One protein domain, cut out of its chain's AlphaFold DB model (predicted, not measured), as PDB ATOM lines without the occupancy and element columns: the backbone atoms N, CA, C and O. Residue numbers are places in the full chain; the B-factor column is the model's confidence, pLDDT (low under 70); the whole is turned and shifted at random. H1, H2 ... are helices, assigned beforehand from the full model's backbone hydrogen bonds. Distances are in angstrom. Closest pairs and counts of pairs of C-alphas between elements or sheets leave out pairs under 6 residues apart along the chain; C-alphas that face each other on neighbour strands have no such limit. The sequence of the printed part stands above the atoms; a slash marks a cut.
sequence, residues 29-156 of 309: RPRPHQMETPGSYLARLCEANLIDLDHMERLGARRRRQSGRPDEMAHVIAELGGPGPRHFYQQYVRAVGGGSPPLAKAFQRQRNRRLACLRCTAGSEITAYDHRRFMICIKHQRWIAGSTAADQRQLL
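This is residues 29 to 156 of the 309 residues of an uncharacterized protein of Pseudarthrobacter sp. NBSH8 (UniProt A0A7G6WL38). There is little regular structure: four crossed helices, H1 to H4, cluster at one end with short H5 on H4, and residues 107 to 156, with no named element, reach the other end. The 128 printed residues hold five named helices, 50 residues, and no named strand: all helix, compact, radius of gyration of the C-alphas 14.8 A, spans 51 by 37 by 21 A.

Find C-alpha 38 at (29.967, 18.838, 40.247), where H1 runs to 48. H2, 53 to 67, is 21.0 A long; then come H3, 72 to 79, H4, 85 to 96, and H5, 103 to 106, ending at (25.538, 11.998, 43.442).

H1 and H2, a hairpin, touch with residue 53 of H2 alone, closest C-alphas Cys 46 and Leu 53, 5.8 A. H3 touches H2 at Met 73 and Gly 60, closest C-alphas, 4.8 A, at a steep tilt of 61 degrees. Every O i to N i+4 pair is within hydrogen-bond range in H1 to H4; H5 is too short for one.

The printed part has no cut; pLDDT is under 70 at 97 to 100, 111 to 112 and 132.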
ATOM      1  N   ARG A  29      40.356  23.946  30.430       92.62
ATOM      2  CA  ARG A  29      39.763  22.794  31.120       92.62
ATOM      3  C   ARG A  29      40.552  22.489  32.391       92.62
ATOM      4  O   ARG A  29      41.608  21.856  32.296       92.62
ATOM      5  N   PRO A  30      40.085  22.910  33.580       94.31
ATOM      6  CA  PRO A  30      40.741  22.534  34.820       94.31
ATOM      7  C   PRO A  30      40.728  21.011  34.981       94.31
ATOM      8  O   PRO A  30      39.741  20.333  34.673       94.31
ATOM      9  N   ARG A  31      41.830  20.457  35.491       95.19
ATOM     10  CA  ARG A  31      41.907  19.029  35.809       95.19
ATOM     11  C   ARG A  31      40.954  18.715  36.978       95.19
ATOM     12  O   ARG A  31      41.033  19.403  38.002       95.19
ATOM     13  N   PRO A  32      40.093  17.686  36.865       94.94
ATOM     14  CA  PRO A  32      39.263  17.244  37.983       94.94
ATOM     15  C   PRO A  32      40.118  16.712  39.140       94.94
ATOM     16  O   PRO A  32      41.088  15.979  38.910       94.94
ATOM     17  N   HIS A  33      39.746  17.037  40.378       92.75
ATOM     18  CA  HIS A  33      40.360  16.461  41.576       92.75
ATOM     19  C   HIS A  33      39.630  15.195  42.024       92.75
ATOM     20  O   HIS A  33      38.474  14.932  41.689       92.75
ATOM     21  N   GLN A  34      40.335  14.374  42.800       89.25
ATOM     22  CA  GLN A  34      39.768  13.152  43.350       89.25
ATOM     23  C   GLN A  34      38.569  13.476  44.251       89.25
ATOM     24  O   GLN A  34      38.689  14.276  45.175       89.25
ATOM     25  N   MET A  35      37.443  12.803  44.003       90.50
ATOM     26  CA  MET A  35      36.176  12.974  44.719       90.50
ATOM     27  C   MET A  35      35.586  14.392  44.651       90.50
ATOM     28  O   MET A  35      34.728  14.711  45.465       90.50
ATOM     29  N   GLU A  36      36.005  15.233  43.702       93.25
ATOM     30  CA  GLU A  36      35.450  16.579  43.510       93.25
ATOM     31  C   GLU A  36      33.953  16.529  43.160       93.25
ATOM     32  O   GLU A  36      33.498  15.669  42.399       93.25
ATOM     33  N   THR A  37      33.178  17.454  43.729       93.75
ATOM     34  CA  THR A  37      31.743  17.578  43.441       93.75
ATOM     35  C   THR A  37      31.489  18.333  42.128       93.75
ATOM     36  O   THR A  37      32.286  19.198  41.761       93.75
ATOM     37  N   PRO A  38      30.348  18.096  41.447       95.19
ATOM     38  CA  PRO A  38      29.967  18.838  40.247       95.19
ATOM     39  C   PRO A  38      29.970  20.354  40.461       95.19
ATOM     40  O   PRO A  38      30.520  21.077  39.644       95.19
ATOM     41  N   GLY A  39      29.415  20.833  41.581       94.31
ATOM     42  CA  GLY A  39      29.372  22.266  41.888       94.31
ATOM     43  C   GLY A  39      30.765  22.880  42.051       94.31
ATOM     44  O   GLY A  39      31.039  23.931  41.486       94.31
ATOM     45  N   SER A  40      31.677  22.188  42.748       95.00
ATOM     46  CA  SER A  40      33.070  22.641  42.884       95.00
ATOM     47  C   SER A  40      33.796  22.691  41.541       95.00
ATOM     48  O   SER A  40      34.532  23.639  41.272       95.00
ATOM     49  N   TYR A  41      33.586  21.680  40.693       96.75
ATOM     50  CA  TYR A  41      34.191  21.652  39.367       96.75
ATOM     51  C   TYR A  41      33.631  22.765  38.472       96.75
ATOM     52  O   TYR A  41      34.402  23.441  37.795       96.75
ATOM     53  N   LEU A  42      32.308  22.984  38.490       96.44
ATOM     54  CA  LEU A  42      31.658  24.054  37.733       96.44
ATOM     55  C   LEU A  42      32.199  25.427  38.135       96.44
ATOM     56  O   LEU A  42      32.543  26.199  37.251       96.44
ATOM     57  N   ALA A  43      32.340  25.706  39.434       95.94
ATOM     58  CA  ALA A  43      32.897  26.970  39.917       95.94
ATOM     59  C   ALA A  43      34.284  27.250  39.317       95.94
ATOM     60  O   ALA A  43      34.504  28.307  38.732       95.94
ATOM     61  N   ARG A  44      35.184  26.261  39.359       96.56
ATOM     62  CA  ARG A  44      36.534  26.374  38.782       96.56
ATOM     63  C   ARG A  44      36.531  26.471  37.262       96.56
ATOM     64  O   ARG A  44      37.378  27.149  36.685       96.56
ATOM     65  N   LEU A  45      35.618  25.763  36.598       96.56
ATOM     66  CA  LEU A  45      35.465  25.838  35.148       96.56
ATOM     67  C   LEU A  45      34.987  27.231  34.727       96.56
ATOM     68  O   LEU A  45      35.525  27.785  33.771       96.56
ATOM     69  N   CYS A  46      34.024  27.799  35.450       96.50
ATOM     70  CA  CYS A  46      33.523  29.144  35.215       96.50
ATOM     71  C   CYS A  46      34.607  30.198  35.461       96.50
ATOM     72  O   CYS A  46      34.857  31.019  34.585       96.50
ATOM     73  N   GLU A  47      35.316  30.112  36.589       95.62
ATOM     74  CA  GLU A  47      36.437  30.997  36.923       95.62
ATOM     75  C   GLU A  47      37.529  30.972  35.842       95.62
ATOM     76  O   GLU A  47      37.941  32.016  35.338       95.62
ATOM     77  N   ALA A  48      37.946  29.780  35.400       95.12
ATOM     78  CA  ALA A  48      38.996  29.623  34.394       95.12
ATOM     79  C   ALA A  48      38.630  30.178  33.003       95.12
ATOM     80  O   ALA A  48      39.525  30.361  32.174       95.12
ATOM     81  N   ASN A  49      37.339  30.405  32.738       95.00
ATOM     82  CA  ASN A  49      36.809  30.842  31.445       95.00
ATOM     83  C   ASN A  49      36.016  32.158  31.524       95.00
ATOM     84  O   ASN A  49      35.385  32.526  30.538       95.00
ATOM     85  N   LEU A  50      36.050  32.860  32.666       95.06
ATOM     86  CA  LEU A  50      35.316  34.111  32.907       95.06
ATOM     87  C   LEU A  50      33.803  33.996  32.629       95.06
ATOM     88  O   LEU A  50      33.185  34.897  32.065       95.06
ATOM     89  N   ILE A  51      33.206  32.864  33.009       95.31
ATOM     90  CA  ILE A  51      31.769  32.595  32.867       95.31
ATOM     91  C   ILE A  51      31.065  32.921  34.190       95.31
ATOM     92  O   ILE A  51      31.571  32.590  35.261       95.31
ATOM     93  N   ASP A  52      29.873  33.517  34.126       96.94
ATOM     94  CA  ASP A  52      29.024  33.739  35.303       96.94
ATOM     95  C   ASP A  52      28.554  32.395  35.903       96.94
ATOM     96  O   ASP A  52      27.746  31.668  35.310       96.94
ATOM     97  N   LEU A  53      29.064  32.067  37.097       96.50
ATOM     98  CA  LEU A  53      28.703  30.862  37.844       96.50
ATOM     99  C   LEU A  53      27.212  30.830  38.191       96.50
ATOM    100  O   LEU A  53      26.569  29.799  37.983       96.50
ATOM    101  N   ASP A  54      26.645  31.942  38.655       97.19
ATOM    102  CA  ASP A  54      25.250  31.991  39.088       97.19
ATOM    103  C   ASP A  54      24.310  31.763  37.902       97.19
ATOM    104  O   ASP A  54      23.278  31.091  38.021       97.19
ATOM    105  N   HIS A  55      24.669  32.283  36.724       97.38
ATOM    106  CA  HIS A  55      23.948  31.979  35.492       97.38
ATOM    107  C   HIS A  55      23.957  30.477  35.196       97.38
ATOM    108  O   HIS A  55      22.897  29.903  34.925       97.38
ATOM    109  N   MET A  56      25.123  29.829  35.263       97.50
ATOM    110  CA  MET A  56      25.248  28.397  34.974       97.50
ATOM    111  C   MET A  56      24.519  27.527  36.002       97.50
ATOM    112  O   MET A  56      23.855  26.556  35.629       97.50
ATOM    113  N   GLU A  57      24.544  27.902  37.282       95.62
ATOM    114  CA  GLU A  57      23.774  27.212  38.317       95.62
ATOM    115  C   GLU A  57      22.261  27.342  38.087       95.62
ATOM    116  O   GLU A  57      21.531  26.343  38.156       95.62
ATOM    117  N   ARG A  58      21.776  28.546  37.744       96.62
ATOM    118  CA  ARG A  58      20.366  28.777  37.380       96.62
ATOM    119  C   ARG A  58      19.961  27.982  36.140       96.62
ATOM    120  O   ARG A  58      18.862  27.422  36.120       96.62
ATOM    121  N   LEU A  59      20.831  27.901  35.131       96.62
ATOM    122  CA  LEU A  59      20.612  27.103  33.923       96.62
ATOM    123  C   LEU A  59      20.456  25.616  34.264       96.62
ATOM    124  O   LEU A  59      19.455  25.008  33.879       96.62
ATOM    125  N   GLY A  60      21.392  25.049  35.031       95.06
ATOM    126  CA  GLY A  60      21.333  23.652  35.466       95.06
ATOM    127  C   GLY A  60      20.087  23.351  36.306       95.06
ATOM    128  O   GLY A  60      19.402  22.353  36.075       95.06
ATOM    129  N   ALA A  61      19.727  24.244  37.233       94.62
ATOM    130  CA  ALA A  61      18.513  24.110  38.038       94.62
ATOM    131  C   ALA A  61      17.230  24.187  37.193       94.62
ATOM    132  O   ALA A  61      16.295  23.417  37.423       94.62
ATOM    133  N   ARG A  62      17.176  25.090  36.203       97.31
ATOM    134  CA  ARG A  62      16.048  25.206  35.268       97.31
ATOM    135  C   ARG A  62      15.888  23.938  34.434       97.31
ATOM    136  O   ARG A  62      14.787  23.399  34.392       97.31
ATOM    137  N   ARG A  63      16.973  23.437  33.834       97.06
ATOM    138  CA  ARG A  63      16.944  22.204  33.031       97.06
ATOM    139  C   ARG A  63      16.525  20.996  33.859       97.06
ATOM    140  O   ARG A  63      15.656  20.251  33.429       97.06
ATOM    141  N   ARG A  64      17.020  20.873  35.095       95.00
ATOM    142  CA  ARG A  64      16.595  19.820  36.035       95.00
ATOM    143  C   ARG A  64      15.093  19.830  36.304       95.00
ATOM    144  O   ARG A  64      14.493  18.763  36.382       95.00
ATOM    145  N   ARG A  65      14.485  21.012  36.445       95.81
ATOM    146  CA  ARG A  65      13.025  21.135  36.603       95.81
ATOM    147  C   ARG A  65      12.263  20.719  35.343       95.81
ATOM    148  O   ARG A  65      11.177  20.178  35.473       95.81
ATOM    149  N   GLN A  66      12.822  20.963  34.159       96.69
ATOM    150  CA  GLN A  66      12.187  20.648  32.874       96.69
ATOM    151  C   GLN A  66      12.305  19.165  32.500       96.69
ATOM    152  O   GLN A  66      11.329  18.567  32.066       96.69
ATOM    153  N   SER A  67      13.486  18.570  32.663       95.75
ATOM    154  CA  SER A  67      13.751  17.187  32.251       95.75
ATOM    155  C   SER A  67      13.477  16.155  33.347       95.75
ATOM    156  O   SER A  67      13.423  14.961  33.068       95.75
ATOM    157  N   GLY A  68      13.383  16.585  34.611       93.00
ATOM    158  CA  GLY A  68      13.324  15.695  35.776       93.00
ATOM    159  C   GLY A  68      14.648  14.983  36.087       93.00
ATOM    160  O   GLY A  68      14.733  14.220  37.053       93.00
ATOM    161  N   ARG A  69      15.707  15.227  35.307       92.50
ATOM    162  CA  ARG A  69      16.977  14.512  35.432       92.50
ATOM    163  C   ARG A  69      17.837  15.089  36.559       92.50
ATOM    164  O   ARG A  69      18.081  16.296  36.607       92.50
ATOM    165  N   PRO A  70      18.347  14.261  37.485       92.19
ATOM    166  CA  PRO A  70      19.141  14.770  38.598       92.19
ATOM    167  C   PRO A  70      20.542  15.247  38.189       92.19
ATOM    168  O   PRO A  70      21.132  16.047  38.912       92.19
ATOM    169  N   ASP A  71      21.069  14.757  37.069       94.94
ATOM    170  CA  ASP A  71      22.441  14.932  36.591       94.94
ATOM    171  C   ASP A  71      22.626  16.103  35.610       94.94
ATOM    172  O   ASP A  71      23.715  16.282  35.070       94.94
ATOM    173  N   GLU A  72      21.605  16.946  35.420       95.81
ATOM    174  CA  GLU A  72      21.647  18.105  34.506       95.81
ATOM    175  C   GLU A  72      22.824  19.047  34.759       95.81
ATOM    176  O   GLU A  72      23.412  19.571  33.818       95.81
ATOM    177  N   MET A  73      23.243  19.218  36.018       94.75
ATOM    178  CA  MET A  73      24.425  20.029  36.320       94.75
ATOM    179  C   MET A  73      25.688  19.477  35.642       94.75
ATOM    180  O   MET A  73      26.509  20.237  35.139       94.75
ATOM    181  N   ALA A  74      25.841  18.154  35.584       95.81
ATOM    182  CA  ALA A  74      26.969  17.537  34.898       95.81
ATOM    183  C   ALA A  74      26.844  17.588  33.370       95.81
ATOM    184  O   ALA A  74      27.864  17.566  32.687       95.81
ATOM    185  N   HIS A  75      25.628  17.698  32.831       97.12
ATOM    186  CA  HIS A  75      25.433  18.001  31.413       97.12
ATOM    187  C   HIS A  75      25.859  19.425  31.069       97.12
ATOM    188  O   HIS A  75      26.608  19.602  30.114       97.12
ATOM    189  N   VAL A  76      25.491  20.412  31.892       96.44
ATOM    190  CA  VAL A  76      25.975  21.796  31.740       96.44
ATOM    191  C   VAL A  76      27.506  21.843  31.787       96.44
ATOM    192  O   VAL A  76      28.135  22.439  30.920       96.44
ATOM    193  N   ILE A  77      28.131  21.143  32.740       97.25
ATOM    194  CA  ILE A  77      29.598  21.036  32.811       97.25
ATOM    195  C   ILE A  77      30.184  20.422  31.529       97.25
ATOM    196  O   ILE A  77      31.192  20.914  31.023       97.25
ATOM    197  N   ALA A  78      29.572  19.360  30.997       97.00
ATOM    198  CA  ALA A  78      30.033  18.709  29.773       97.00
ATOM    199  C   ALA A  78      29.918  19.621  28.539       97.00
ATOM    200  O   ALA A  78      30.832  19.643  27.716       97.00
ATOM    201  N   GLU A  79      28.844  20.408  28.435       95.81
ATOM    202  CA  GLU A  79      28.645  21.407  27.372       95.81
ATOM    203  C   GLU A  79      29.718  22.502  27.400       95.81
ATOM    204  O   GLU A  79      30.184  22.942  26.353       95.81
ATOM    205  N   LEU A  80      30.187  22.873  28.593       94.62
ATOM    206  CA  LEU A  80      31.306  23.800  28.788       94.62
ATOM    207  C   LEU A  80      32.691  23.149  28.562       94.62
ATOM    208  O   LEU A  80      33.728  23.792  28.732       94.62
ATOM    209  N   GLY A  81      32.739  21.872  28.165       94.12
ATOM    210  CA  GLY A  81      33.969  21.130  27.875       94.12
ATOM    211  C   GLY A  81      34.577  20.384  29.068       94.12
ATOM    212  O   GLY A  81      35.714  19.913  28.972       94.12
ATOM    213  N   GLY A  82      33.852  20.276  30.183       95.75
ATOM    214  CA  GLY A  82      34.233  19.497  31.361       95.75
ATOM    215  C   GLY A  82      33.846  18.007  31.292       95.75
ATOM    216  O   GLY A  82      33.421  17.502  30.251       95.75
ATOM    217  N   PRO A  83      33.997  17.256  32.401       96.88
ATOM    218  CA  PRO A  83      33.588  15.858  32.498       96.88
ATOM    219  C   PRO A  83      32.067  15.680  32.452       96.88
ATOM    220  O   PRO A  83      31.319  16.479  33.006       96.88
ATOM    221  N   GLY A  84      31.614  14.566  31.874       96.06
ATOM    222  CA  GLY A  84      30.196  14.197  31.863       96.06
ATOM    223  C   GLY A  84      29.689  13.526  33.154       96.06
ATOM    224  O   GLY A  84      30.480  13.175  34.038       96.06
ATOM    225  N   PRO A  85      28.374  13.245  33.243       95.56
ATOM    226  CA  PRO A  85      27.723  12.672  34.431       95.56
ATOM    227  C   PRO A  85      28.378  11.404  34.987       95.56
ATOM    228  O   PRO A  85      28.532  11.256  36.202       95.56
ATOM    229  N   ARG A  86      28.829  10.500  34.105       94.12
ATOM    230  CA  ARG A  86      29.480   9.239  34.497       94.12
ATOM    231  C   ARG A  86      30.707   9.471  35.382       94.12
ATOM    232  O   ARG A  86      30.928   8.694  36.309       94.12
ATOM    233  N   HIS A  87      31.478  10.529  35.125       94.94
ATOM    234  CA  HIS A  87      32.659  10.863  35.921       94.94
ATOM    235  C   HIS A  87      32.275  11.160  37.375       94.94
ATOM    236  O   HIS A  87      32.782  10.517  38.294       94.94
ATOM    237  N   PHE A  88      31.346  12.093  37.583       94.00
ATOM    238  CA  PHE A  88      30.918  12.505  38.920       94.00
ATOM    239  C   PHE A  88      30.213  11.378  39.673       94.00
ATOM    240  O   PHE A  88      30.482  11.173  40.854       94.00
ATOM    241  N   TYR A  89      29.398  10.572  38.985       92.25
ATOM    242  CA  TYR A  89      28.798   9.386  39.592       92.25
ATOM    243  C   TYR A  89      29.863   8.396  40.086       92.25
ATOM    244  O   TYR A  89      29.789   7.929  41.219       92.25
ATOM    245  N   GLN A  90      30.907   8.123  39.295       90.62
ATOM    246  CA  GLN A  90      32.014   7.263  39.726       90.62
ATOM    247  C   GLN A  90      32.782   7.847  40.919       90.62
ATOM    248  O   GLN A  90      33.153   7.101  41.826       90.62
ATOM    249  N   GLN A  91      33.016   9.163  40.942       90.31
ATOM    250  CA  GLN A  91      33.632   9.835  42.090       90.31
ATOM    251  C   GLN A  91      32.762   9.718  43.347       90.31
ATOM    252  O   GLN A  91      33.281   9.410  44.419       90.31
ATOM    253  N   TYR A  92      31.446   9.876  43.208       89.12
ATOM    254  CA  TYR A  92      30.495   9.705  44.300       89.12
ATOM    255  C   TYR A  92      30.472   8.264  44.821       89.12
ATOM    256  O   TYR A  92      30.617   8.050  46.022       89.12
ATOM    257  N   VAL A  93      30.376   7.268  43.932       85.88
ATOM    258  CA  VAL A  93      30.427   5.845  44.308       85.88
ATOM    259  C   VAL A  93      31.726   5.519  45.040       85.88
ATOM    260  O   VAL A  93      31.691   4.788  46.022       85.88
ATOM    261  N   ARG A  94      32.866   6.089  44.633       83.44
ATOM    262  CA  ARG A  94      34.140   5.931  45.359       83.44
ATOM    263  C   ARG A  94      34.109   6.579  46.747       83.44
ATOM    264  O   ARG A  94      34.649   5.996  47.684       83.44
ATOM    265  N   ALA A  95      33.489   7.750  46.874       82.69
ATOM    266  CA  ALA A  95      33.397   8.502  48.124       82.69
ATOM    267  C   ALA A  95      32.525   7.797  49.180       82.69
ATOM    268  O   ALA A  95      32.958   7.627  50.320       82.69
ATOM    269  N   VAL A  96      31.325   7.342  48.798       79.31
ATOM    270  CA  VAL A  96      30.413   6.601  49.700       79.31
ATOM    271  C   VAL A  96      30.818   5.140  49.846       79.31
ATOM    272  O   VAL A  96      30.648   4.535  50.901       79.31
ATOM    273  N   GLY A  97      31.411   4.608  48.779       67.62
ATOM    274  CA  GLY A  97      32.239   3.423  48.717       67.62
ATOM    275  C   GLY A  97      31.552   2.076  48.932       67.62
ATOM    276  O   GLY A  97      32.183   1.168  49.471       67.62
ATOM    277  N   GLY A  98      30.310   1.939  48.473       64.06
ATOM    278  CA  GLY A  98      29.632   0.670  48.181       64.06
ATOM    279  C   GLY A  98      28.200   0.878  47.702       64.06
ATOM    280  O   GLY A  98      27.641   1.965  47.853       64.06
ATOM    281  N   GLY A  99      27.638  -0.177  47.105       63.09
ATOM    282  CA  GLY A  99      26.346  -0.154  46.420       63.09
ATOM    283  C   GLY A  99      26.355   0.668  45.125       63.09
ATOM    284  O   GLY A  99      27.283   1.428  44.852       63.09
ATOM    285  N   SER A 100      25.299   0.518  44.326       67.25
ATOM    286  CA  SER A 100      24.940   1.471  43.271       67.25
ATOM    287  C   SER A 100      23.939   2.456  43.875       67.25
ATOM    288  O   SER A 100      22.736   2.196  43.826       67.25
ATOM    289  N   PRO A 101      24.393   3.533  44.549       75.25
ATOM    290  CA  PRO A 101      23.469   4.479  45.153       75.25
ATOM    291  C   PRO A 101      22.595   5.118  44.064       75.25
ATOM    292  O   PRO A 101      23.054   5.273  42.931       75.25
ATOM    293  N   PRO A 102      21.367   5.562  44.393       81.56
ATOM    294  CA  PRO A 102      20.536   6.271  43.431       81.56
ATOM    295  C   PRO A 102      21.310   7.436  42.812       81.56
ATOM    296  O   PRO A 102      21.869   8.255  43.549       81.56
ATOM    297  N   LEU A 103      21.310   7.522  41.476       82.38
ATOM    298  CA  LEU A 103      22.015   8.552  40.701       82.38
ATOM    299  C   LEU A 103      21.773   9.953  41.277       82.38
ATOM    300  O   LEU A 103      22.702  10.741  41.431       82.38
ATOM    301  N   ALA A 104      20.531  10.220  41.693       84.00
ATOM    302  CA  ALA A 104      20.123  11.475  42.304       84.00
ATOM    303  C   ALA A 104      20.996  11.918  43.484       84.00
ATOM    304  O   ALA A 104      21.259  13.111  43.613       84.00
ATOM    305  N   LYS A 105      21.497  10.994  44.314       84.12
ATOM    306  CA  LYS A 105      22.327  11.343  45.475       84.12
ATOM    307  C   LYS A 105      23.694  11.914  45.078       84.12
ATOM    308  O   LYS A 105      24.196  12.796  45.770       84.12
ATOM    309  N   ALA A 106      24.257  11.488  43.943       83.50
ATOM    310  CA  ALA A 106      25.538  11.998  43.442       83.50
ATOM    311  C   ALA A 106      25.475  13.474  43.006       83.50
ATOM    312  O   ALA A 106      26.498  14.156  42.973       83.50
ATOM    313  N   PHE A 107      24.275  13.966  42.688       86.81
ATOM    314  CA  PHE A 107      24.028  15.322  42.184       86.81
ATOM    315  C   PHE A 107      23.133  16.151  43.114       86.81
ATOM    316  O   PHE A 107      22.661  17.234  42.762       86.81
ATOM    317  N   GLN A 108      22.861  15.649  44.317       83.81
ATOM    318  CA  GLN A 108      22.252  16.449  45.371       83.81
ATOM    319  C   GLN A 108      23.280  17.427  45.936       83.81
ATOM    320  O   GLN A 108      24.474  17.122  46.033       83.81
ATOM    321  N   ARG A 109      22.798  18.606  46.344       77.25
ATOM    322  CA  ARG A 109      23.606  19.569  47.089       77.25
ATOM    323  C   ARG A 109      24.088  18.888  48.368       77.25
ATOM    324  O   ARG A 109      23.282  18.485  49.203       77.25
ATOM    325  N   GLN A 110      25.401  18.732  48.491       72.69
ATOM    326  CA  GLN A 110      26.002  18.100  49.656       72.69
ATOM    327  C   GLN A 110      25.841  19.051  50.846       72.69
ATOM    328  O   GLN A 110      26.318  20.186  50.800       72.69
ATOM    329  N   ARG A 111      25.114  18.613  51.884       65.88
ATOM    330  CA  ARG A 111      24.936  19.395  53.122       65.88
ATOM    331  C   ARG A 111      26.254  19.529  53.880       65.88
ATOM    332  O   ARG A 111      26.561  20.597  54.392       65.88
ATOM    333  N   ASN A 112      27.049  18.463  53.865       68.38
ATOM    334  CA  ASN A 112      28.380  18.442  54.442       68.38
ATOM    335  C   ASN A 112      29.384  18.778  53.343       68.38
ATOM    336  O   ASN A 112      29.569  18.001  52.403       68.38
ATOM    337  N   ARG A 113      30.010  19.952  53.441       72.81
ATOM    338  CA  ARG A 113      31.140  20.308  52.584       72.81
ATOM    339  C   ARG A 113      32.403  19.768  53.229       72.81
ATOM    340  O   ARG A 113      32.688  20.092  54.377       72.81
ATOM    341  N   ARG A 114      33.161  18.971  52.483       84.62
ATOM    342  CA  ARG A 114      34.529  18.625  52.850       84.62
ATOM    343  C   ARG A 114      35.479  19.230  51.843       84.62
ATOM    344  O   ARG A 114      35.279  19.070  50.640       84.62
ATOM    345  N   LEU A 115      36.526  19.875  52.333       89.88
ATOM    346  CA  LEU A 115      37.566  20.400  51.465       89.88
ATOM    347  C   LEU A 115      38.590  19.310  51.140       89.88
ATOM    348  O   LEU A 115      39.049  18.574  52.014       89.88
ATOM    349  N   ALA A 116      38.980  19.222  49.871       91.25
ATOM    350  CA  ALA A 116      40.185  18.503  49.491       91.25
ATOM    351  C   ALA A 116      41.407  19.144  50.170       91.25
ATOM    352  O   ALA A 116      41.381  20.307  50.574       91.25
ATOM    353  N   CYS A 117      42.501  18.390  50.291       92.88
ATOM    354  CA  CYS A 117      43.716  18.913  50.911       92.88
ATOM    355  C   CYS A 117      44.202  20.180  50.191       92.88
ATOM    356  O   CYS A 117      44.572  20.092  49.023       92.88
ATOM    357  N   LEU A 118      44.307  21.302  50.903       93.38
ATOM    358  CA  LEU A 118      44.712  22.590  50.335       93.38
ATOM    359  C   LEU A 118      46.107  22.536  49.713       93.38
ATOM    360  O   LEU A 118      46.364  23.163  48.695       93.38
ATOM    361  N   ARG A 119      47.016  21.717  50.250       93.88
ATOM    362  CA  ARG A 119      48.323  21.494  49.611       93.88
ATOM    363  C   ARG A 119      48.221  20.699  48.304       93.88
ATOM    364  O   ARG A 119      49.009  20.924  47.396       93.88
ATOM    365  N   CYS A 120      47.254  19.785  48.173       93.69
ATOM    366  CA  CYS A 120      47.003  19.091  46.901       93.69
ATOM    367  C   CYS A 120      46.376  20.008  45.849       93.69
ATOM    368  O   CYS A 120      46.521  19.739  44.660       93.69
ATOM    369  N   THR A 121      45.657  21.036  46.285       93.31
ATOM    370  CA  THR A 121      44.914  21.960  45.424       93.31
ATOM    371  C   THR A 121      45.600  23.319  45.293       93.31
ATOM    372  O   THR A 121      44.982  24.261  44.812       93.31
ATOM    373  N   ALA A 122      46.865  23.430  45.719       92.06
ATOM    374  CA  ALA A 122      47.644  24.669  45.697       92.06
ATOM    375  C   ALA A 122      46.905  25.873  46.325       92.06
ATOM    376  O   ALA A 122      46.934  26.978  45.800       92.06
ATOM    377  N   GLY A 123      46.212  25.643  47.443       91.38
ATOM    378  CA  GLY A 123      45.459  26.654  48.187       91.38
ATOM    379  C   GLY A 123      43.997  26.807  47.764       91.38
ATOM    380  O   GLY A 123      43.242  27.443  48.486       91.38
ATOM    381  N   SER A 124      43.566  26.190  46.657       90.88
ATOM    382  CA  SER A 124      42.177  26.301  46.191       90.88
ATOM    383  C   SER A 124      41.209  25.507  47.073       90.88
ATOM    384  O   SER A 124      41.443  24.325  47.361       90.88
ATOM    385  N   GLU A 125      40.082  26.114  47.444       92.38
ATOM    386  CA  GLU A 125      39.016  25.457  48.205       92.38
ATOM    387  C   GLU A 125      38.158  24.565  47.303       92.38
ATOM    388  O   GLU A 125      37.160  24.978  46.717       92.38
ATOM    389  N   ILE A 126      38.554  23.300  47.185       92.25
ATOM    390  CA  ILE A 126      37.846  22.327  46.349       92.25
ATOM    391  C   ILE A 126      36.935  21.480  47.220       92.25
ATOM    392  O   ILE A 126      37.408  20.750  48.092       92.25
ATOM    393  N   THR A 127      35.630  21.532  46.955       92.25
ATOM    394  CA  THR A 127      34.658  20.715  47.685       92.25
ATOM    395  C   THR A 127      34.627  19.305  47.109       92.25
ATOM    396  O   THR A 127      34.201  19.081  45.969       92.25
ATOM    397  N   ALA A 128      35.036  18.346  47.931       91.25
ATOM    398  CA  ALA A 128      34.899  16.926  47.676       91.25
ATOM    399  C   ALA A 128      33.568  16.391  48.227       91.25
ATOM    400  O   ALA A 128      32.976  16.963  49.146       91.25
ATOM    401  N   TYR A 129      33.102  15.274  47.673       88.19
ATOM    402  CA  TYR A 129      31.998  14.508  48.241       88.19
ATOM    403  C   TYR A 129      32.280  14.163  49.702       88.19
ATOM    404  O   TYR A 129      33.435  13.919  50.068       88.19
ATOM    405  N   ASP A 130      31.229  14.099  50.523       81.12
ATOM    406  CA  ASP A 130      31.342  13.620  51.899       81.12
ATOM    407  C   ASP A 130      31.719  12.135  51.877       81.12
ATOM    408  O   ASP A 130      30.891  11.238  51.713       81.12
ATOM    409  N   HIS A 131      33.017  11.882  51.962       77.25
ATOM    410  CA  HIS A 131      33.568  10.554  52.084       77.25
ATOM    411  C   HIS A 131      33.839  10.343  53.564       77.25
ATOM    412  O   HIS A 131      34.767  10.905  54.131       77.25
ATOM    413  N   ARG A 132      33.063   9.485  54.222       68.88
ATOM    414  CA  ARG A 132      33.307   9.128  55.635       68.88
ATOM    415  C   ARG A 132      34.633   8.394  55.857       68.88
ATOM    416  O   ARG A 132      34.944   8.029  56.981       68.88
ATOM    417  N   ARG A 133      35.393   8.161  54.790       74.06
ATOM    418  CA  ARG A 133      36.675   7.463  54.727       74.06
ATOM    419  C   ARG A 133      37.772   8.506  54.531       74.06
ATOM    420  O   ARG A 133      37.482   9.605  54.079       74.06
ATOM    421  N   PHE A 134      39.025   8.162  54.800       84.19
ATOM    422  CA  PHE A 134      40.182   8.948  54.352       84.19
ATOM    423  C   PHE A 134      40.235  10.375  54.914       84.19
ATOM    424  O   PHE A 134      40.415  11.334  54.174       84.19
ATOM    425  N   MET A 135      40.135  10.515  56.236       88.62
ATOM    426  CA  MET A 135      40.175  11.820  56.922       88.62
ATOM    427  C   MET A 135      41.552  12.495  56.900       88.62
ATOM    428  O   MET A 135      41.689  13.626  57.365       88.62
ATOM    429  N   ILE A 136      42.576  11.809  56.388       90.88
ATOM    430  CA  ILE A 136      43.967  12.259  56.383       90.88
ATOM    431  C   ILE A 136      44.474  12.297  54.943       90.88
ATOM    432  O   ILE A 136      44.423  11.311  54.220       90.88
ATOM    433  N   CYS A 137      45.040  13.407  54.494       92.94
ATOM    434  CA  CYS A 137      45.822  13.432  53.268       92.94
ATOM    435  C   CYS A 137      47.183  12.773  53.517       92.94
ATOM    436  O   CYS A 137      48.044  13.390  54.131       92.94
ATOM    437  N   ILE A 138      47.420  11.560  53.003       93.00
ATOM    438  CA  ILE A 138      48.716  10.868  53.176       93.00
ATOM    439  C   ILE A 138      49.872  11.654  52.549       93.00
ATOM    440  O   ILE A 138      50.947  11.722  53.138       93.00
ATOM    441  N   LYS A 139      49.657  12.259  51.372       94.06
ATOM    442  CA  LYS A 139      50.707  12.978  50.633       94.06
ATOM    443  C   LYS A 139      51.291  14.135  51.446       94.06
ATOM    444  O   LYS A 139      52.497  14.332  51.446       94.06
ATOM    445  N   HIS A 140      50.433  14.889  52.127       95.19
ATOM    446  CA  HIS A 140      50.839  16.070  52.888       95.19
ATOM    447  C   HIS A 140      50.782  15.871  54.400       95.19
ATOM    448  O   HIS A 140      51.143  16.785  55.135       95.19
ATOM    449  N   GLN A 141      50.340  14.694  54.847       94.75
ATOM    450  CA  GLN A 141      50.174  14.317  56.246       94.75
ATOM    451  C   GLN A 141      49.312  15.338  56.998       94.75
ATOM    452  O   GLN A 141      49.738  15.922  57.984       94.75
ATOM    453  N   ARG A 142      48.109  15.625  56.491       91.94
ATOM    454  CA  ARG A 142      47.198  16.614  57.094       91.94
ATOM    455  C   ARG A 142      45.816  16.043  57.306       91.94
ATOM    456  O   ARG A 142      45.355  15.264  56.479       91.94
ATOM    457  N   TRP A 143      45.133  16.498  58.343       90.12
ATOM    458  CA  TRP A 143      43.694  16.299  58.467       90.12
ATOM    459  C   TRP A 143      42.961  16.978  57.300       90.12
ATOM    460  O   TRP A 143      43.386  18.027  56.822       90.12
ATOM    461  N   ILE A 144      41.896  16.357  56.794       87.19
ATOM    462  CA  ILE A 144      41.039  16.883  55.713       87.19
ATOM    463  C   ILE A 144      39.546  16.702  56.005       87.19
ATOM    464  O   ILE A 144      38.720  16.800  55.109       87.19
ATOM    465  N   ALA A 145      39.184  16.383  57.245       72.69
ATOM    466  CA  ALA A 145      37.816  16.004  57.577       72.69
ATOM    467  C   ALA A 145      36.860  17.184  57.807       72.69
ATOM    468  O   ALA A 145      35.651  16.964  57.863       72.69
ATOM    469  N   GLY A 146      37.395  18.395  57.964       73.44
ATOM    470  CA  GLY A 146      36.607  19.596  58.207       73.44
ATOM    471  C   GLY A 146      36.116  20.288  56.939       73.44
ATOM    472  O   GLY A 146      36.495  19.950  55.810       73.44
ATOM    473  N   SER A 147      35.247  21.271  57.152       76.75
ATOM    474  CA  SER A 147      34.685  22.125  56.105       76.75
ATOM    475  C   SER A 147      35.514  23.385  55.865       76.75
ATOM    476  O   SER A 147      35.230  24.104  54.911       76.75
ATOM    477  N   THR A 148      36.532  23.647  56.695       81.06
ATOM    478  CA  THR A 148      37.340  24.870  56.633       81.06
ATOM    479  C   THR A 148      38.832  24.585  56.457       81.06
ATOM    480  O   THR A 148      39.338  23.505  56.778       81.06
ATOM    481  N   ALA A 149      39.569  25.588  55.976       82.50
ATOM    482  CA  ALA A 149      41.028  25.553  55.905       82.50
ATOM    483  C   ALA A 149      41.690  25.337  57.281       82.50
ATOM    484  O   ALA A 149      42.696  24.629  57.381       82.50
ATOM    485  N   ALA A 150      41.105  25.901  58.345       82.44
ATOM    486  CA  ALA A 150      41.610  25.817  59.717       82.44
ATOM    487  C   ALA A 150      41.562  24.389  60.294       82.44
ATOM    488  O   ALA A 150      42.355  24.033  61.176       82.44
ATOM    489  N   ASP A 151      40.671  23.552  59.764       79.88
ATOM    490  CA  ASP A 151      40.572  22.141  60.134       79.88
ATOM    491  C   ASP A 151      41.692  21.297  59.506       79.88
ATOM    492  O   ASP A 151      41.980  20.190  59.967       79.88
ATOM    493  N   GLN A 152      42.370  21.807  58.469       87.25
ATOM    494  CA  GLN A 152      43.415  21.069  57.769       87.25
ATOM    495  C   GLN A 152      44.780  21.204  58.430       87.25
ATOM    496  O   GLN A 152      45.692  21.826  57.883       87.25
ATOM    497  N   ARG A 153      44.947  20.607  59.605       86.56
ATOM    498  CA  ARG A 153      46.181  20.709  60.400       86.56
ATOM    499  C   ARG A 153      47.203  19.647  60.027       86.56
ATOM    500  O   ARG A 153      46.843  18.581  59.531       86.56
ATOM    501  N   GLN A 154      48.476  19.944  60.282       89.25
ATOM    502  CA  GLN A 154      49.552  18.965  60.152       89.25
ATOM    503  C   GLN A 154      49.318  17.814  61.137       89.25
ATOM    504  O   GLN A 154      49.061  18.045  62.315       89.25
ATOM    505  N   LEU A 155      49.394  16.584  60.640       88.25
ATOM    506  CA  LEU A 155      49.409  15.374  61.443       88.25
ATOM    507  C   LEU A 155      50.869  15.002  61.711       88.25
ATOM    508  O   LEU A 155      51.644  14.847  60.768       88.25
ATOM    509  N   LEU A 156      51.222  14.875  62.987       85.94
ATOM    510  CA  LEU A 156      52.575  14.548  63.453       85.94
ATOM    511  C   LEU A 156      52.683  13.114  63.998       85.94
ATOM    512  O   LEU A 156      53.701  12.756  64.574       85.94
TER     513      LEU A 156